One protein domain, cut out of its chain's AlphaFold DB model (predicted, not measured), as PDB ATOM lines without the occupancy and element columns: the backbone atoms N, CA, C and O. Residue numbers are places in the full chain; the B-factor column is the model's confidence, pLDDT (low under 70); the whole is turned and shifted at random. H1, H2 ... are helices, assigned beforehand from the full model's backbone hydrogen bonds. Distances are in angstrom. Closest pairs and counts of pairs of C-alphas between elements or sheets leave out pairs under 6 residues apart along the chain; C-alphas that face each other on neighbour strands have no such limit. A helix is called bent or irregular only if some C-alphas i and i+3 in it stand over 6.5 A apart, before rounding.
ATOM      1  N   SER A 279     -11.906 -22.289 -31.972       83.31
ATOM      2  CA  SER A 279     -12.322 -21.114 -31.205       83.31
ATOM      3  C   SER A 279     -11.667 -19.848 -31.739       83.31
ATOM      4  O   SER A 279     -12.339 -18.831 -31.856       83.31
ATOM      5  N   ASN A 280     -10.397 -19.913 -32.145       82.88
ATOM      6  CA  ASN A 280      -9.696 -18.776 -32.743       82.88
ATOM      7  C   ASN A 280     -10.331 -18.338 -34.071       82.88
ATOM      8  O   ASN A 280     -10.534 -17.145 -34.289       82.88
ATOM      9  N   ILE A 281     -10.716 -19.297 -34.918       84.31
ATOM     10  CA  ILE A 281     -11.378 -19.041 -36.205       84.31
ATOM     11  C   ILE A 281     -12.751 -18.407 -35.970       84.31
ATOM     12  O   ILE A 281     -13.073 -17.365 -36.540       84.31
ATOM     13  N   ILE A 282     -13.542 -18.991 -35.069       88.00
ATOM     14  CA  ILE A 282     -14.857 -18.475 -34.686       88.00
ATOM     15  C   ILE A 282     -14.724 -17.067 -34.094       88.00
ATOM     16  O   ILE A 282     -15.480 -16.173 -34.456       88.00
ATOM     17  N   GLN A 283     -13.767 -16.834 -33.197       88.38
ATOM     18  CA  GLN A 283     -13.563 -15.519 -32.589       88.38
ATOM     19  C   GLN A 283     -13.151 -14.469 -33.622       88.38
ATOM     20  O   GLN A 283     -13.632 -13.339 -33.556       88.38
ATOM     21  N   ALA A 284     -12.275 -14.819 -34.565       86.94
ATOM     22  CA  ALA A 284     -11.908 -13.932 -35.663       86.94
ATOM     23  C   ALA A 284     -13.133 -13.589 -36.527       86.94
ATOM     24  O   ALA A 284     -13.362 -12.419 -36.824       86.94
ATOM     25  N   TYR A 285     -13.967 -14.586 -36.835       89.19
ATOM     26  CA  TYR A 285     -15.223 -14.407 -37.561       89.19
ATOM     27  C   TYR A 285     -16.213 -13.473 -36.842       89.19
ATOM     28  O   TYR A 285     -16.722 -12.524 -37.441       89.19
ATOM     29  N   GLU A 286     -16.453 -13.688 -35.546       90.44
ATOM     30  CA  GLU A 286     -17.395 -12.891 -34.739       90.44
ATOM     31  C   GLU A 286     -16.904 -11.443 -34.528       90.44
ATOM     32  O   GLU A 286     -17.704 -10.537 -34.292       90.44
ATOM     33  N   LYS A 287     -15.591 -11.191 -34.640       90.31
ATOM     34  CA  LYS A 287     -14.999  -9.841 -34.570       90.31
ATOM     35  C   LYS A 287     -15.123  -9.044 -35.869       90.31
ATOM     36  O   LYS A 287     -14.790  -7.859 -35.874       90.31
ATOM     37  N   THR A 288     -15.577  -9.651 -36.963       88.38
ATOM     38  CA  THR A 288     -15.773  -8.920 -38.219       88.38
ATOM     39  C   THR A 288     -16.862  -7.859 -38.073       88.38
ATOM     40  O   THR A 288     -17.865  -8.070 -37.393       88.38
ATOM     41  N   GLY A 289     -16.703  -6.716 -38.751       89.56
ATOM     42  CA  GLY A 289     -17.692  -5.631 -38.694       89.56
ATOM     43  C   GLY A 289     -19.091  -6.073 -39.141       89.56
ATOM     44  O   GLY A 289     -20.088  -5.649 -38.559       89.56
ATOM     45  N   THR A 290     -19.171  -6.986 -40.118       89.62
ATOM     46  CA  THR A 290     -20.434  -7.596 -40.557       89.62
ATOM     47  C   THR A 290     -21.106  -8.367 -39.424       89.62
ATOM     48  O   THR A 290     -22.283  -8.130 -39.159       89.62
ATOM     49  N   GLN A 291     -20.377  -9.247 -38.727       92.50
ATOM     50  CA  GLN A 291     -20.964 -10.011 -37.626       92.50
ATOM     51  C   GLN A 291     -21.320  -9.136 -36.431       92.50
ATOM     52  O   GLN A 291     -22.419  -9.256 -35.900       92.50
ATOM     53  N   GLN A 292     -20.472  -8.176 -36.067       94.56
ATOM     54  CA  GLN A 292     -20.798  -7.217 -35.009       94.56
ATOM     55  C   GLN A 292     -22.081  -6.432 -35.322       94.56
ATOM     56  O   GLN A 292     -22.934  -6.281 -34.449       94.56
ATOM     57  N   SER A 293     -22.264  -5.999 -36.575       93.81
ATOM     58  CA  SER A 293     -23.491  -5.325 -37.012       93.81
ATOM     59  C   SER A 293     -24.722  -6.234 -36.936       93.81
ATOM     60  O   SER A 293     -25.791  -5.762 -36.553       93.81
ATOM     61  N   ILE A 294     -24.593  -7.516 -37.295       95.50
ATOM     62  CA  ILE A 294     -25.680  -8.500 -37.186       95.50
ATOM     63  C   ILE A 294     -26.054  -8.720 -35.716       95.50
ATOM     64  O   ILE A 294     -27.229  -8.641 -35.372       95.50
ATOM     65  N   ARG A 295     -25.069  -8.924 -34.832       96.44
ATOM     66  CA  ARG A 295     -25.300  -9.146 -33.393       96.44
ATOM     67  C   ARG A 295     -25.885  -7.921 -32.690       96.44
ATOM     68  O   ARG A 295     -26.662  -8.069 -31.751       96.44
ATOM     69  N   GLU A 296     -25.543  -6.714 -33.129       96.00
ATOM     70  CA  GLU A 296     -26.169  -5.490 -32.619       96.00
ATOM     71  C   GLU A 296     -27.628  -5.373 -33.080       96.00
ATOM     72  O   GLU A 296     -28.519  -5.043 -32.293       96.00
ATOM     73  N   TYR A 297     -27.902  -5.694 -34.346       94.94
ATOM     74  CA  TYR A 297     -29.261  -5.735 -34.877       94.94
ATOM     75  C   TYR A 297     -30.119  -6.789 -34.155       94.94
ATOM     76  O   TYR A 297     -31.255  -6.497 -33.783       94.94
ATOM     77  N   GLU A 298     -29.570  -7.982 -33.907       96.00
ATOM     78  CA  GLU A 298     -30.213  -9.069 -33.156       96.00
ATOM     79  C   GLU A 298     -30.728  -8.582 -31.794       96.00
ATOM     80  O   GLU A 298     -31.871  -8.836 -31.429       96.00
ATOM     81  N   LYS A 299     -29.916  -7.800 -31.071       95.06
ATOM     82  CA  LYS A 299     -30.268  -7.268 -29.744       95.06
ATOM     83  C   LYS A 299     -31.275  -6.124 -29.789       95.06
ATOM     84  O   LYS A 299     -32.043  -5.949 -28.848       95.06
ATOM     85  N   THR A 300     -31.221  -5.294 -30.830       92.75
ATOM     86  CA  THR A 300     -31.920  -3.997 -30.841       92.75
ATOM     87  C   THR A 300     -33.177  -3.969 -31.703       92.75
ATOM     88  O   THR A 300     -34.031  -3.104 -31.500       92.75
ATOM     89  N   LYS A 301     -33.295  -4.863 -32.693       90.44
ATOM     90  CA  LYS A 301     -34.298  -4.762 -33.765       90.44
ATOM     91  C   LYS A 301     -34.987  -6.075 -34.138       90.44
ATOM     92  O   LYS A 301     -36.088  -5.987 -34.682       90.44
ATOM     93  N   TYR A 302     -34.368  -7.231 -33.895       92.56
ATOM     94  CA  TYR A 302     -34.894  -8.534 -34.313       92.56
ATOM     95  C   TYR A 302     -35.913  -9.115 -33.307       92.56
ATOM     96  O   TYR A 302     -35.706  -8.992 -32.099       92.56
ATOM     97  N   PRO A 303     -36.985  -9.791 -33.767       90.06
ATOM     98  CA  PRO A 303     -37.463  -9.837 -35.151       90.06
ATOM     99  C   PRO A 303     -38.177  -8.533 -35.542       90.06
ATOM    100  O   PRO A 303     -38.982  -7.989 -34.774       90.06
ATOM    101  N   GLN A 304     -37.922  -8.019 -36.749       85.69
ATOM    102  CA  GLN A 304     -38.562  -6.788 -37.214       85.69
ATOM    103  C   GLN A 304     -39.917  -7.054 -37.879       85.69
ATOM    104  O   GLN A 304     -40.113  -7.996 -38.644       85.69
ATOM    105  N   ARG A 305     -40.878  -6.152 -37.653       82.25
ATOM    106  CA  ARG A 305     -42.203  -6.249 -38.280       82.25
ATOM    107  C   ARG A 305     -42.127  -6.035 -39.797       82.25
ATOM    108  O   ARG A 305     -41.589  -5.020 -40.253       82.25
ATOM    109  N   ARG A 306     -42.750  -6.932 -40.575       77.62
ATOM    110  CA  ARG A 306     -42.798  -6.881 -42.053       77.62
ATOM    111  C   ARG A 306     -43.242  -5.523 -42.589       77.62
ATOM    112  O   ARG A 306     -42.648  -5.017 -43.538       77.62
ATOM    113  N   GLU A 307     -44.230  -4.883 -41.967       75.75
ATOM    114  CA  GLU A 307     -44.758  -3.599 -42.438       75.75
ATOM    115  C   GLU A 307     -43.709  -2.480 -42.390       75.75
ATOM    116  O   GLU A 307     -43.800  -1.521 -43.155       75.75
ATOM    117  N   ARG A 308     -42.703  -2.580 -41.510       73.69
ATOM    118  CA  ARG A 308     -41.590  -1.621 -41.434       73.69
ATOM    119  C   ARG A 308     -40.502  -1.902 -42.467       73.69
ATOM    120  O   ARG A 308     -39.874  -0.955 -42.936       73.69
ATOM    121  N   LEU A 309     -40.306  -3.165 -42.838       72.81
ATOM    122  CA  LEU A 309     -39.329  -3.580 -43.849       72.81
ATOM    123  C   LEU A 309     -39.795  -3.228 -45.271       72.81
ATOM    124  O   LEU A 309     -38.981  -2.862 -46.112       72.81
ATOM    125  N   VAL A 310     -41.110  -3.256 -45.526       74.25
ATOM    126  CA  VAL A 310     -41.701  -2.954 -46.846       74.25
ATOM    127  C   VAL A 310     -41.845  -1.445 -47.111       74.25
ATOM    128  O   VAL A 310     -41.857  -1.019 -48.263       74.25
ATOM    129  N   LYS A 311     -41.933  -0.609 -46.065       67.12
ATOM    130  CA  LYS A 311     -42.175   0.845 -46.193       67.12
ATOM    131  C   LYS A 311     -40.925   1.698 -46.449       67.12
ATOM    132  O   LYS A 311     -41.056   2.893 -46.705       67.12
ATOM    133  N   LYS A 312     -39.724   1.130 -46.356       68.00
ATOM    134  CA  LYS A 312     -38.454   1.842 -46.578       68.00
ATOM    135  C   LYS A 312     -37.974   1.649 -48.023       68.00
ATOM    136  O   LYS A 312     -38.317   0.660 -48.668       68.00
ATOM    137  N   LYS A 313     -37.160   2.575 -48.553       71.00
ATOM    138  CA  LYS A 313     -36.559   2.386 -49.887       71.00
ATOM    139  C   LYS A 313     -35.662   1.151 -49.861       71.00
ATOM    140  O   LYS A 313     -34.927   0.948 -48.905       71.00
ATOM    141  N   LYS A 314     -35.663   0.363 -50.941       68.12
ATOM    142  CA  LYS A 314     -34.927  -0.914 -51.036       68.12
ATOM    143  C   LYS A 314     -33.447  -0.813 -50.632       68.12
ATOM    144  O   LYS A 314     -32.942  -1.712 -49.968       68.12
ATOM    145  N   ALA A 315     -32.770   0.276 -51.003       68.00
ATOM    146  CA  ALA A 315     -31.373   0.525 -50.633       68.00
ATOM    147  C   ALA A 315     -31.168   0.672 -49.111       68.00
ATOM    148  O   ALA A 315     -30.129   0.267 -48.599       68.00
ATOM    149  N   ASP A 316     -32.180   1.165 -48.396       70.00
ATOM    150  CA  ASP A 316     -32.128   1.460 -46.961       70.00
ATOM    151  C   ASP A 316     -32.484   0.241 -46.089       70.00
ATOM    152  O   ASP A 316     -32.226   0.255 -44.889       70.00
ATOM    153  N   VAL A 317     -33.094  -0.808 -46.666       82.50
ATOM    154  CA  VAL A 317     -33.508  -2.038 -45.947       82.50
ATOM    155  C   VAL A 317     -32.788  -3.298 -46.370       82.50
ATOM    156  O   VAL A 317     -32.968  -4.324 -45.726       82.50
ATOM    157  N   ILE A 318     -31.975  -3.267 -47.425       85.56
ATOM    158  CA  ILE A 318     -31.353  -4.498 -47.919       85.56
ATOM    159  C   ILE A 318     -30.520  -5.197 -46.837       85.56
ATOM    160  O   ILE A 318     -30.599  -6.412 -46.709       85.56
ATOM    161  N   ASN A 319     -29.782  -4.447 -46.015       86.94
ATOM    162  CA  ASN A 319     -28.995  -5.024 -44.926       86.94
ATOM    163  C   ASN A 319     -29.870  -5.485 -43.754       86.94
ATOM    164  O   ASN A 319     -29.567  -6.527 -43.178       86.94
ATOM    165  N   ASP A 320     -30.965  -4.776 -43.452       89.81
ATOM    166  CA  ASP A 320     -31.957  -5.221 -42.464       89.81
ATOM    167  C   ASP A 320     -32.543  -6.581 -42.909       89.81
ATOM    168  O   ASP A 320     -32.496  -7.545 -42.158       89.81
ATOM    169  N   LEU A 321     -32.982  -6.704 -44.171       90.06
ATOM    170  CA  LEU A 321     -33.528  -7.947 -44.741       90.06
ATOM    171  C   LEU A 321     -32.521  -9.102 -44.726       90.06
ATOM    172  O   LEU A 321     -32.874 -10.211 -44.339       90.06
ATOM    173  N   ARG A 322     -31.269  -8.851 -45.125       91.81
ATOM    174  CA  ARG A 322     -30.201  -9.864 -45.056       91.81
ATOM    175  C   ARG A 322     -29.957 -10.329 -43.621       91.81
ATOM    176  O   ARG A 322     -29.723 -11.510 -43.398       91.81
ATOM    177  N   THR A 323     -30.015  -9.404 -42.663       93.75
ATOM    178  CA  THR A 323     -29.807  -9.707 -41.244       93.75
ATOM    179  C   THR A 323     -30.966 -10.516 -40.667       93.75
ATOM    180  O   THR A 323     -30.714 -11.491 -39.969       93.75
ATOM    181  N   GLU A 324     -32.215 -10.177 -41.004       93.62
ATOM    182  CA  GLU A 324     -33.390 -10.984 -40.637       93.62
ATOM    183  C   GLU A 324     -33.259 -12.413 -41.184       93.62
ATOM    184  O   GLU A 324     -33.332 -13.362 -40.413       93.62
ATOM    185  N   MET A 325     -32.948 -12.580 -42.479       94.19
ATOM    186  CA  MET A 325     -32.760 -13.904 -43.099       94.19
ATOM    187  C   MET A 325     -31.646 -14.722 -42.429       94.19
ATOM    188  O   MET A 325     -31.805 -15.918 -42.194       94.19
ATOM    189  N   PHE A 326     -30.524 -14.078 -42.105       96.12
ATOM    190  CA  PHE A 326     -29.410 -14.712 -41.407       96.12
ATOM    191  C   PHE A 326     -29.820 -15.212 -40.013       96.12
ATOM    192  O   PHE A 326     -29.490 -16.341 -39.641       96.12
ATOM    193  N   LEU A 327     -30.528 -14.381 -39.240       96.62
ATOM    194  CA  LEU A 327     -30.960 -14.705 -37.877       96.62
ATOM    195  C   LEU A 327     -32.080 -15.754 -37.867       96.62
ATOM    196  O   LEU A 327     -32.041 -16.663 -37.042       96.62
ATOM    197  N   ASP A 328     -33.014 -15.691 -38.819       95.44
ATOM    198  CA  ASP A 328     -34.057 -16.704 -39.016       95.44
ATOM    199  C   ASP A 328     -33.439 -18.077 -39.303       95.44
ATOM    200  O   ASP A 328     -33.802 -19.068 -38.665       95.44
ATOM    201  N   ALA A 329     -32.458 -18.141 -40.209       96.69
ATOM    202  CA  ALA A 329     -31.738 -19.375 -40.507       96.69
ATOM    203  C   ALA A 329     -30.971 -19.899 -39.280       96.69
ATOM    204  O   ALA A 329     -30.999 -21.098 -39.000       96.69
ATOM    205  N   GLU A 330     -30.311 -19.013 -38.524       96.25
ATOM    206  CA  GLU A 330     -29.593 -19.387 -37.300       96.25
ATOM    207  C   GLU A 330     -30.537 -19.953 -36.229       96.25
ATOM    208  O   GLU A 330     -30.223 -20.971 -35.609       96.25
ATOM    209  N   ASN A 331     -31.686 -19.317 -36.003       95.56
ATOM    210  CA  ASN A 331     -32.662 -19.760 -35.008       95.56
ATOM    211  C   ASN A 331     -33.338 -21.069 -35.420       95.56
ATOM    212  O   ASN A 331     -33.414 -21.985 -34.605       95.56
ATOM    213  N   THR A 332     -33.698 -21.205 -36.698       95.88
ATOM    214  CA  THR A 332     -34.242 -22.457 -37.245       95.88
ATOM    215  C   THR A 332     -33.255 -23.610 -37.056       95.88
ATOM    216  O   THR A 332     -33.624 -24.680 -36.581       95.88
ATOM    217  N   LEU A 333     -31.965 -23.393 -37.342       96.00
ATOM    218  CA  LEU A 333     -30.932 -24.405 -37.100       96.00
ATOM    219  C   LEU A 333     -30.830 -24.794 -35.618       96.00
ATOM    220  O   LEU A 333     -30.628 -25.965 -35.315       96.00
ATOM    221  N   LYS A 334     -30.941 -23.840 -34.682       93.88
ATOM    222  CA  LYS A 334     -30.879 -24.139 -33.239       93.88
ATOM    223  C   LYS A 334     -32.037 -25.035 -32.793       93.88
ATOM    224  O   LYS A 334     -31.814 -25.914 -31.963       93.88
ATOM    225  N   GLU A 335     -33.236 -24.821 -33.329       95.25
ATOM    226  CA  GLU A 335     -34.423 -25.647 -33.049       95.25
ATOM    227  C   GLU A 335     -34.287 -27.061 -33.632       95.25
ATOM    228  O   GLU A 335     -34.725 -28.033 -33.019       95.25
ATOM    229  N   HIS A 336     -33.593 -27.173 -34.764       94.88
ATOM    230  CA  HIS A 336     -33.414 -28.399 -35.539       94.88
ATOM    231  C   HIS A 336     -31.988 -28.969 -35.467       94.88
ATOM    232  O   HIS A 336     -31.551 -29.685 -36.361       94.88
ATOM    233  N   ILE A 337     -31.229 -28.679 -34.402       91.25
ATOM    234  CA  ILE A 337     -29.776 -28.953 -34.341       91.25
ATOM    235  C   ILE A 337     -29.403 -30.443 -34.440       91.25
ATOM    236  O   ILE A 337     -28.257 -30.774 -34.741       91.25
ATOM    237  N   ASN A 338     -30.362 -31.332 -34.173       88.81
ATOM    238  CA  ASN A 338     -30.185 -32.783 -34.241       88.81
ATOM    239  C   ASN A 338     -30.549 -33.375 -35.615       88.81
ATOM    240  O   ASN A 338     -30.314 -34.563 -35.828       88.81
ATOM    241  N   ASP A 339     -31.100 -32.576 -36.534       91.88
ATOM    242  CA  ASP A 339     -31.386 -33.003 -37.902       91.88
ATOM    243  C   ASP A 339     -30.086 -33.104 -38.726       91.88
ATOM    244  O   ASP A 339     -29.030 -32.581 -38.360       91.88
ATOM    245  N   HIS A 340     -30.139 -33.815 -39.858       88.56
ATOM    246  CA  HIS A 340     -28.940 -34.162 -40.638       88.56
ATOM    247  C   HIS A 340     -28.815 -33.430 -41.978       88.56
ATOM    248  O   HIS A 340     -27.716 -33.335 -42.524       88.56
ATOM    249  N   ILE A 341     -29.925 -32.940 -42.534       93.19
ATOM    250  CA  ILE A 341     -29.968 -32.310 -43.855       93.19
ATOM    251  C   ILE A 341     -30.743 -31.004 -43.738       93.19
ATOM    252  O   ILE A 341     -31.901 -30.997 -43.334       93.19
ATOM    253  N   PHE A 342     -30.104 -29.910 -44.147       92.94
ATOM    254  CA  PHE A 342     -30.681 -28.572 -44.122       92.94
ATOM    255  C   PHE A 342     -30.650 -27.971 -45.522       92.94
ATOM    256  O   PHE A 342     -29.676 -28.134 -46.258       92.94
ATOM    257  N   TYR A 343     -31.703 -27.237 -45.875       94.25
ATOM    258  CA  TYR A 343     -31.791 -26.520 -47.140       94.25
ATOM    259  C   TYR A 343     -31.868 -25.013 -46.884       94.25
ATOM    260  O   TYR A 343     -32.820 -24.530 -46.277       94.25
ATOM    261  N   LEU A 344     -30.853 -24.270 -47.342       93.56
ATOM    262  CA  LEU A 344     -30.785 -22.815 -47.201       93.56
ATOM    263  C   LEU A 344     -31.202 -22.124 -48.506       93.56
ATOM    264  O   LEU A 344     -30.399 -21.924 -49.431       93.56
ATOM    265  N   GLU A 345     -32.469 -21.725 -48.561       91.81
ATOM    266  CA  GLU A 345     -33.006 -20.935 -49.662       91.81
ATOM    267  C   GLU A 345     -32.785 -19.437 -49.416       91.81
ATOM    268  O   GLU A 345     -33.497 -18.786 -48.660       91.81
ATOM    269  N   GLU A 346     -31.790 -18.872 -50.098       89.06
ATOM    270  CA  GLU A 346     -31.587 -17.424 -50.160       89.06
ATOM    271  C   GLU A 346     -31.363 -16.962 -51.609       89.06
ATOM    272  O   GLU A 346     -30.688 -17.675 -52.373       89.06
ATOM    273  N   PRO A 347     -31.858 -15.766 -51.992       87.94
ATOM    274  CA  PRO A 347     -31.628 -15.200 -53.313       87.94
ATOM    275  C   PRO A 347     -30.168 -14.764 -53.501       87.94
ATOM    276  O   PRO A 347     -29.435 -14.474 -52.552       87.94
ATOM    277  N   THR A 348     -29.734 -14.679 -54.759       86.00
ATOM    278  CA  THR A 348     -28.375 -14.243 -55.102       86.00
ATOM    279  C   THR A 348     -28.079 -12.861 -54.522       86.00
ATOM    280  O   THR A 348     -28.870 -11.927 -54.647       86.00
ATOM    281  N   GLY A 349     -26.919 -12.726 -53.877       83.12
ATOM    282  CA  GLY A 349     -26.512 -11.486 -53.219       83.12
ATOM    283  C   GLY A 349     -27.135 -11.255 -51.836       83.12
ATOM    284  O   GLY A 349     -26.899 -10.194 -51.263       83.12
ATOM    285  N   ALA A 350     -27.890 -12.205 -51.270       85.75
ATOM    286  CA  ALA A 350     -28.392 -12.115 -49.890       85.75
ATOM    287  C   ALA A 350     -27.313 -12.356 -48.819       85.75
ATOM    288  O   ALA A 350     -27.458 -11.895 -47.695       85.75
ATOM    289  N   GLY A 351     -26.193 -12.984 -49.180       87.06
ATOM    290  CA  GLY A 351     -25.121 -13.291 -48.227       87.06
ATOM    291  C   GLY A 351     -25.016 -14.765 -47.840       87.06
ATOM    292  O   GLY A 351     -24.309 -15.063 -46.884       87.06
ATOM    293  N   LYS A 352     -25.620 -15.672 -48.619       89.75
ATOM    294  CA  LYS A 352     -25.618 -17.132 -48.424       89.75
ATOM    295  C   LYS A 352     -24.305 -17.731 -47.919       89.75
ATOM    296  O   LYS A 352     -24.342 -18.554 -47.016       89.75
ATOM    297  N   SER A 353     -23.151 -17.321 -48.449       86.75
ATOM    298  CA  SER A 353     -21.851 -17.823 -47.976       86.75
ATOM    299  C   SER A 353     -21.570 -17.461 -46.514       86.75
ATOM    300  O   SER A 353     -21.082 -18.296 -45.761       86.75
ATOM    301  N   ASN A 354     -21.903 -16.236 -46.094       89.38
ATOM    302  CA  ASN A 354     -21.758 -15.800 -44.708       89.38
ATOM    303  C   ASN A 354     -22.752 -16.524 -43.794       89.38
ATOM    304  O   ASN A 354     -22.353 -16.987 -42.729       89.38
ATOM    305  N   THR A 355     -24.013 -16.661 -44.220       93.50
ATOM    306  CA  THR A 355     -25.018 -17.434 -43.478       93.50
ATOM    307  C   THR A 355     -24.559 -18.881 -43.313       93.50
ATOM    308  O   THR A 355     -24.448 -19.357 -42.190       93.50
ATOM    309  N   ALA A 356     -24.181 -19.562 -44.398       92.12
ATOM    310  CA  ALA A 356     -23.702 -20.943 -44.360       92.12
ATOM    311  C   ALA A 356     -22.461 -21.121 -43.467       92.12
ATOM    312  O   ALA A 356     -22.367 -22.114 -42.742       92.12
ATOM    313  N   LEU A 357     -21.529 -20.161 -43.475       89.88
ATOM    314  CA  LEU A 357     -20.358 -20.171 -42.595       89.88
ATOM    315  C   LEU A 357     -20.749 -20.060 -41.118       89.88
ATOM    316  O   LEU A 357     -20.311 -20.878 -40.310       89.88
ATOM    317  N   ASN A 358     -21.631 -19.118 -40.774       93.56
ATOM    318  CA  ASN A 358     -22.162 -19.013 -39.419       93.56
ATOM    319  C   ASN A 358     -22.863 -20.301 -38.980       93.56
ATOM    320  O   ASN A 358     -22.536 -20.834 -37.924       93.56
ATOM    321  N   LEU A 359     -23.781 -20.825 -39.797       94.31
ATOM    322  CA  LEU A 359     -24.510 -22.061 -39.504       94.31
ATOM    323  C   LEU A 359     -23.543 -23.228 -39.250       94.31
ATOM    324  O   LEU A 359     -23.711 -23.964 -38.282       94.31
ATOM    325  N   SER A 360     -22.470 -23.333 -40.041       91.31
ATOM    326  CA  SER A 360     -21.422 -24.344 -39.844       91.31
ATOM    327  C   SER A 360     -20.733 -24.199 -38.480       91.31
ATOM    328  O   SER A 360     -20.517 -25.191 -37.784       91.31
ATOM    329  N   PHE A 361     -20.439 -22.969 -38.043       90.38
ATOM    330  CA  PHE A 361     -19.893 -22.727 -36.706       90.38
ATOM    331  C   PHE A 361     -20.897 -23.013 -35.589       90.38
ATOM    332  O   PHE A 361     -20.493 -23.532 -34.551       90.38
ATOM    333  N   GLN A 362     -22.186 -22.717 -35.772       91.56
ATOM    334  CA  GLN A 362     -23.211 -23.076 -34.787       91.56
ATOM    335  C   GLN A 362     -23.319 -24.595 -34.622       91.56
ATOM    336  O   GLN A 362     -23.385 -25.072 -33.488       91.56
ATOM    337  N   ILE A 363     -23.249 -25.344 -35.729       91.06
ATOM    338  CA  ILE A 363     -23.203 -26.809 -35.712       91.06
ATOM    339  C   ILE A 363     -21.992 -27.285 -34.908       91.06
ATOM    340  O   ILE A 363     -22.178 -27.994 -33.926       91.06
ATOM    341  N   ILE A 364     -20.770 -26.844 -35.228       87.94
ATOM    342  CA  ILE A 364     -19.567 -27.306 -34.506       87.94
ATOM    343  C   ILE A 364     -19.599 -26.934 -33.020       87.94
ATOM    344  O   ILE A 364     -19.217 -27.737 -32.171       87.94
ATOM    345  N   LYS A 365     -20.081 -25.733 -32.672       86.25
ATOM    346  CA  LYS A 365     -20.202 -25.296 -31.269       86.25
ATOM    347  C   LYS A 365     -21.124 -26.212 -30.454       86.25
ATOM    348  O   LYS A 365     -20.939 -26.336 -29.244       86.25
ATOM    349  N   LYS A 366     -22.153 -26.790 -31.081       85.94
ATOM    350  CA  LYS A 366     -23.206 -27.565 -30.405       85.94
ATOM    351  C   LYS A 366     -23.015 -29.076 -30.526       85.94
ATOM    352  O   LYS A 366     -23.326 -29.798 -29.580       85.94
ATOM    353  N   VAL A 367     -22.484 -29.542 -31.650       83.19
ATOM    354  CA  VAL A 367     -22.413 -30.951 -32.041       83.19
ATOM    355  C   VAL A 367     -20.963 -31.427 -31.944       83.19
ATOM    356  O   VAL A 367     -20.169 -31.290 -32.871       83.19
ATOM    357  N   LYS A 368     -20.608 -31.983 -30.779       76.00
ATOM    358  CA  LYS A 368     -19.216 -32.307 -30.400       76.00
ATOM    359  C   LYS A 368     -18.530 -33.357 -31.284       76.00
ATOM    360  O   LYS A 368     -17.308 -33.430 -31.291       76.00
ATOM    361  N   ASN A 369     -19.295 -34.185 -31.990       75.56
ATOM    362  CA  ASN A 369     -18.783 -35.228 -32.882       75.56
ATOM    363  C   ASN A 369     -18.493 -34.727 -34.309       75.56
ATOM    364  O   ASN A 369     -17.919 -35.474 -35.098       75.56
ATOM    365  N   ILE A 370     -18.841 -33.480 -34.655       81.25
ATOM    366  CA  ILE A 370     -18.488 -32.885 -35.950       81.25
ATOM    367  C   ILE A 370     -17.148 -32.163 -35.816       81.25
ATOM    368  O   ILE A 370     -17.052 -31.084 -35.239       81.25
ATOM    369  N   ASN A 371     -16.109 -32.763 -36.394       78.38
ATOM    370  CA  ASN A 371     -14.731 -32.272 -36.329       78.38
ATOM    371  C   ASN A 371     -14.142 -31.944 -37.709       78.38
ATOM    372  O   ASN A 371     -12.925 -31.843 -37.859       78.38
ATOM    373  N   LYS A 372     -14.975 -31.806 -38.746       83.12
ATOM    374  CA  LYS A 372     -14.525 -31.447 -40.094       83.12
ATOM    375  C   LYS A 372     -15.633 -30.771 -40.891       83.12
ATOM    376  O   LYS A 372     -16.775 -31.215 -40.849       83.12
ATOM    377  N   ILE A 373     -15.279 -29.733 -41.650       83.12
ATOM    378  CA  ILE A 373     -16.171 -29.086 -42.620       83.12
ATOM    379  C   ILE A 373     -15.595 -29.276 -44.015       83.12
ATOM    380  O   ILE A 373     -14.404 -29.067 -44.239       83.12
ATOM    381  N   PHE A 374     -16.466 -29.621 -44.956       86.19
ATOM    382  CA  PHE A 374     -16.167 -29.572 -46.377       86.19
ATOM    383  C   PHE A 374     -17.053 -28.518 -47.037       86.19
ATOM    384  O   PHE A 374     -18.271 -28.668 -47.080       86.19
ATOM    385  N   TYR A 375     -16.437 -27.462 -47.569       85.19
ATOM    386  CA  TYR A 375     -17.121 -26.518 -48.449       85.19
ATOM    387  C   TYR A 375     -16.995 -26.996 -49.893       85.19
ATOM    388  O   TYR A 375     -15.907 -26.974 -50.467       85.19
ATOM    389  N   ILE A 376     -18.109 -27.448 -50.468       87.56
ATOM    390  CA  ILE A 376     -18.156 -27.985 -51.829       87.56
ATOM    391  C   ILE A 376     -18.677 -26.909 -52.781       87.56
ATOM    392  O   ILE A 376     -19.782 -26.398 -52.603       87.56
ATOM    393  N   TYR A 377     -17.889 -26.590 -53.806       84.06
ATOM    394  CA  TYR A 377     -18.257 -25.643 -54.860       84.06
ATOM    395  C   TYR A 377     -18.371 -26.358 -56.210       84.06
ATOM    396  O   TYR A 377     -17.622 -27.299 -56.464       84.06
ATOM    397  N   PRO A 378     -19.266 -25.900 -57.104       84.94
ATOM    398  CA  PRO A 378     -19.468 -26.540 -58.402       84.94
ATOM    399  C   PRO A 378     -18.330 -26.276 -59.403       84.94
ATOM    400  O   PRO A 378     -18.188 -27.026 -60.363       84.94
ATOM    401  N   PHE A 379     -17.521 -25.228 -59.197       84.94
ATOM    402  CA  PHE A 379     -16.428 -24.844 -60.096       84.94
ATOM    403  C   PHE A 379     -15.199 -24.380 -59.311       84.94
ATOM    404  O   PHE A 379     -15.338 -23.668 -58.316       84.94
ATOM    405  N   ASN A 380     -14.001 -24.699 -59.810       81.94
ATOM    406  CA  ASN A 380     -12.730 -24.302 -59.187       81.94
ATOM    407  C   ASN A 380     -12.597 -22.779 -59.040       81.94
ATOM    408  O   ASN A 380     -12.159 -22.298 -58.003       81.94
ATOM    409  N   THR A 381     -13.073 -22.006 -60.018       83.31
ATOM    410  CA  THR A 381     -13.039 -20.534 -59.964       83.31
ATOM    411  C   THR A 381     -13.815 -19.958 -58.778       83.31
ATOM    412  O   THR A 381     -13.433 -18.923 -58.237       83.31
ATOM    413  N   LEU A 382     -14.890 -20.625 -58.340       80.62
ATOM    414  CA  LEU A 382     -15.642 -20.220 -57.152       80.62
ATOM    415  C   LEU A 382     -14.916 -20.594 -55.859       80.62
ATOM    416  O   LEU A 382     -15.077 -19.890 -54.864       80.62
ATOM    417  N   VAL A 383     -14.109 -21.659 -55.872       80.12
ATOM    418  CA  VAL A 383     -13.236 -22.008 -54.744       80.12
ATOM    419  C   VAL A 383     -12.209 -20.899 -54.538       80.12
ATOM    420  O   VAL A 383     -12.126 -20.371 -53.433       80.12
ATOM    421  N   ASP A 384     -11.507 -20.485 -55.596       79.38
ATOM    422  CA  ASP A 384     -10.473 -19.444 -55.522       79.38
ATOM    423  C   ASP A 384     -11.049 -18.114 -55.018       79.38
ATOM    424  O   ASP A 384     -10.555 -17.527 -54.053       79.38
ATOM    425  N   GLN A 385     -12.177 -17.682 -55.597       77.88
ATOM    426  CA  GLN A 385     -12.890 -16.483 -55.149       77.88
ATOM    427  C   GLN A 385     -13.341 -16.591 -53.690       77.88
ATOM    428  O   GLN A 385     -13.313 -15.605 -52.949       77.88
ATOM    429  N   ASN A 386     -13.780 -17.774 -53.255       76.19
ATOM    430  CA  ASN A 386     -14.199 -17.972 -51.879       76.19
ATOM    431  C   ASN A 386     -13.014 -17.975 -50.908       76.19
ATOM    432  O   ASN A 386     -13.140 -17.392 -49.838       76.19
ATOM    433  N   ILE A 387     -11.868 -18.555 -51.272       78.44
ATOM    434  CA  ILE A 387     -10.638 -18.494 -50.468       78.44
ATOM    435  C   ILE A 387     -10.199 -17.038 -50.292       78.44
ATOM    436  O   ILE A 387      -9.906 -16.630 -49.171       78.44
ATOM    437  N   GLU A 388     -10.232 -16.225 -51.349       77.62
ATOM    438  CA  GLU A 388      -9.954 -14.789 -51.235       77.62
ATOM    439  C   GLU A 388     -10.955 -14.073 -50.319       77.62
ATOM    440  O   GLU A 388     -10.576 -13.213 -49.521       77.62
ATOM    441  N   ASN A 389     -12.242 -14.418 -50.410       74.19
ATOM    442  CA  ASN A 389     -13.277 -13.832 -49.560       74.19
ATOM    443  C   ASN A 389     -13.133 -14.254 -48.092       74.19
ATOM    444  O   ASN A 389     -13.265 -13.408 -47.210       74.19
ATOM    445  N   LEU A 390     -12.812 -15.520 -47.819       75.44
ATOM    446  CA  LEU A 390     -12.481 -16.003 -46.479       75.44
ATOM    447  C   LEU A 390     -11.215 -15.312 -45.957       75.44
ATOM    448  O   LEU A 390     -11.216 -14.833 -44.828       75.44
ATOM    449  N   GLY A 391     -10.186 -15.141 -46.793       71.88
ATOM    450  CA  GLY A 391      -8.988 -14.370 -46.454       71.88
ATOM    451  C   GLY A 391      -9.323 -12.944 -46.012       71.88
ATOM    452  O   GLY A 391      -8.863 -12.496 -44.962       71.88
ATOM    453  N   LYS A 392     -10.218 -12.256 -46.735       72.44
ATOM    454  CA  LYS A 392     -10.727 -10.929 -46.339       72.44
ATOM    455  C   LYS A 392     -11.489 -10.964 -45.009       72.44
ATOM    456  O   LYS A 392     -11.298 -10.067 -44.193       72.44
ATOM    457  N   ILE A 393     -12.323 -11.984 -44.778       71.00
ATOM    458  CA  ILE A 393     -13.085 -12.172 -43.528       71.00
ATOM    459  C   ILE A 393     -12.142 -12.374 -42.335       71.00
ATOM    460  O   ILE A 393     -12.346 -11.771 -41.286       71.00
ATOM    461  N   PHE A 394     -11.088 -13.171 -42.498       70.06
ATOM    462  CA  PHE A 394     -10.137 -13.506 -41.433       70.06
ATOM    463  C   PHE A 394      -8.905 -12.589 -41.389       70.06
ATOM    464  O   PHE A 394      -7.937 -12.884 -40.690       70.06
ATOM    465  N   GLY A 395      -8.904 -11.478 -42.133       64.88
ATOM    466  CA  GLY A 395      -7.808 -10.504 -42.134       64.88
ATOM    467  C   GLY A 395      -6.463 -11.070 -42.607       64.88
ATOM    468  O   GLY A 395      -5.419 -10.612 -42.149       64.88
ATOM    469  N   ASN A 396      -6.479 -12.074 -43.489       65.31
ATOM    470  CA  ASN A 396      -5.302 -12.793 -43.992       65.31
ATOM    471  C   ASN A 396      -4.389 -13.355 -42.886       65.31
ATOM    472  O   ASN A 396      -3.174 -13.468 -43.071       65.31
ATOM    473  N   GLN A 397      -4.955 -13.712 -41.730       67.12
ATOM    474  CA  GLN A 397      -4.208 -14.377 -40.667       67.12
ATOM    475  C   GLN A 397      -3.750 -15.756 -41.151       67.12
ATOM    476  O   GLN A 397      -4.550 -16.683 -41.269       67.12
ATOM    477  N   LYS A 398      -2.450 -15.883 -41.452       66.06
ATOM    478  CA  LYS A 398      -1.851 -17.111 -42.002       66.06
ATOM    479  C   LYS A 398      -2.102 -18.335 -41.123       66.06
ATOM    480  O   LYS A 398      -2.298 -19.414 -41.658       66.06
ATOM    481  N   ASP A 399      -2.168 -18.149 -39.809       65.94
ATOM    482  CA  ASP A 399      -2.389 -19.234 -38.847       65.94
ATOM    483  C   ASP A 399      -3.838 -19.762 -38.851       65.94
ATOM    484  O   ASP A 399      -4.088 -20.861 -38.373       65.94
ATOM    485  N   ILE A 400      -4.793 -18.990 -39.390       66.31
ATOM    486  CA  ILE A 400      -6.198 -19.400 -39.583       66.31
ATOM    487  C   ILE A 400      -6.417 -19.985 -40.987       66.31
ATOM    488  O   ILE A 400      -7.303 -20.811 -41.187       66.31
ATOM    489  N   MET A 401      -5.631 -19.524 -41.962       61.22
ATOM    490  CA  MET A 401      -5.763 -19.876 -43.378       61.22
ATOM    491  C   MET A 401      -5.000 -21.150 -43.786       61.22
ATOM    492  O   MET A 401      -5.226 -21.622 -44.900       61.22
TER     493      MET A 401
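This is residues 279 to 401 of the 402 residues of the protein "CRISPR-associated endonuclease Cas3" of Blautia wexlerae (UniProt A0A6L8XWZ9). Look first for two helices side by side, the long H4 and H5, running the same way as the core; H2 crosses H4, and the short H1 sits beside H5. H3 lies toward one end of the long axis, while H6 and the short H7 lie toward the other, and residues 336 to 351 fold back between the end of H4 and the start of H5. The printed part has 123 residues with seven named helices, H1 to H7 in order along the chain, and no named strand; its class is all helix. It is compact, with a radius of gyration of the C-alphas of 15.5 A and spans of 43 by 31 by 28 A.

Begin at the hub, H4, residues 314 to 335, which touches three helices. With its residues 326 to 334 alone it touches H5, residues 352 to 366, at a shallow tilt of 27 degrees, the same way; the closest C-alphas, of Phe 326 and Thr 355, are 5.6 A apart. H2, residues 289 to 300, only just touches H4, with 3 pairs of C-alphas within 8 A, about perpendicular at 78 degrees; the closest C-alphas are those of Ile 294 and Thr 323, at 5.9 A. H3, residues 306 to 310, also only just touches H4, with 3 such pairs, the closest being Leu 309 and Val 317 at 6.4 A. H1, residues 279 to 286, is close to H5 but not clearly touching, and the C-alphas of Ile 282 and Phe 361, the closest, are 6.9 A apart. H6, residues 380 to 393, and H5 are near each other, with 7 pairs of C-alphas within 10 A. H7, residues 398 to 401, is close to H1 but not clearly touching; the closest C-alphas, of Ile 281 and Ile 400, are 6.2 A apart. Among the pairs that are apart are H2 and H5, and H4 and H6. In H1, H2, H3, H5 and H6 every O i to N i+4 pair is within hydrogen-bond range, in H4 16 of 18 are, and H7 is too short for such a pair.

Find C-alpha 314 at (-34.927, -0.914, -51.036); from there H4 runs 30.6 A to C-alpha 335 at (-34.423, -25.647, -33.049). It is irregular: C-alphas 316 and 319 are 7.5 A apart. H5 measures 21.0 A, H6 19.8 A, H2 16.3 A and H1 10.3 A; H1 begins at C-alpha 279, (-12.322, -21.114, -31.205).

The C-alphas of Glu 307 and Asp 399, the two farthest apart, are 45.3 A apart. The printed part has no cut; the links H4 to H5 and H5 to H6 are long. Residues 311 to 316, of which 314 to 316 belong to H4, stand free. The mean pLDDT of the printed part is 85.1, and it is under 70 at residues 311 to 312, 314 to 315 and 395 to 401.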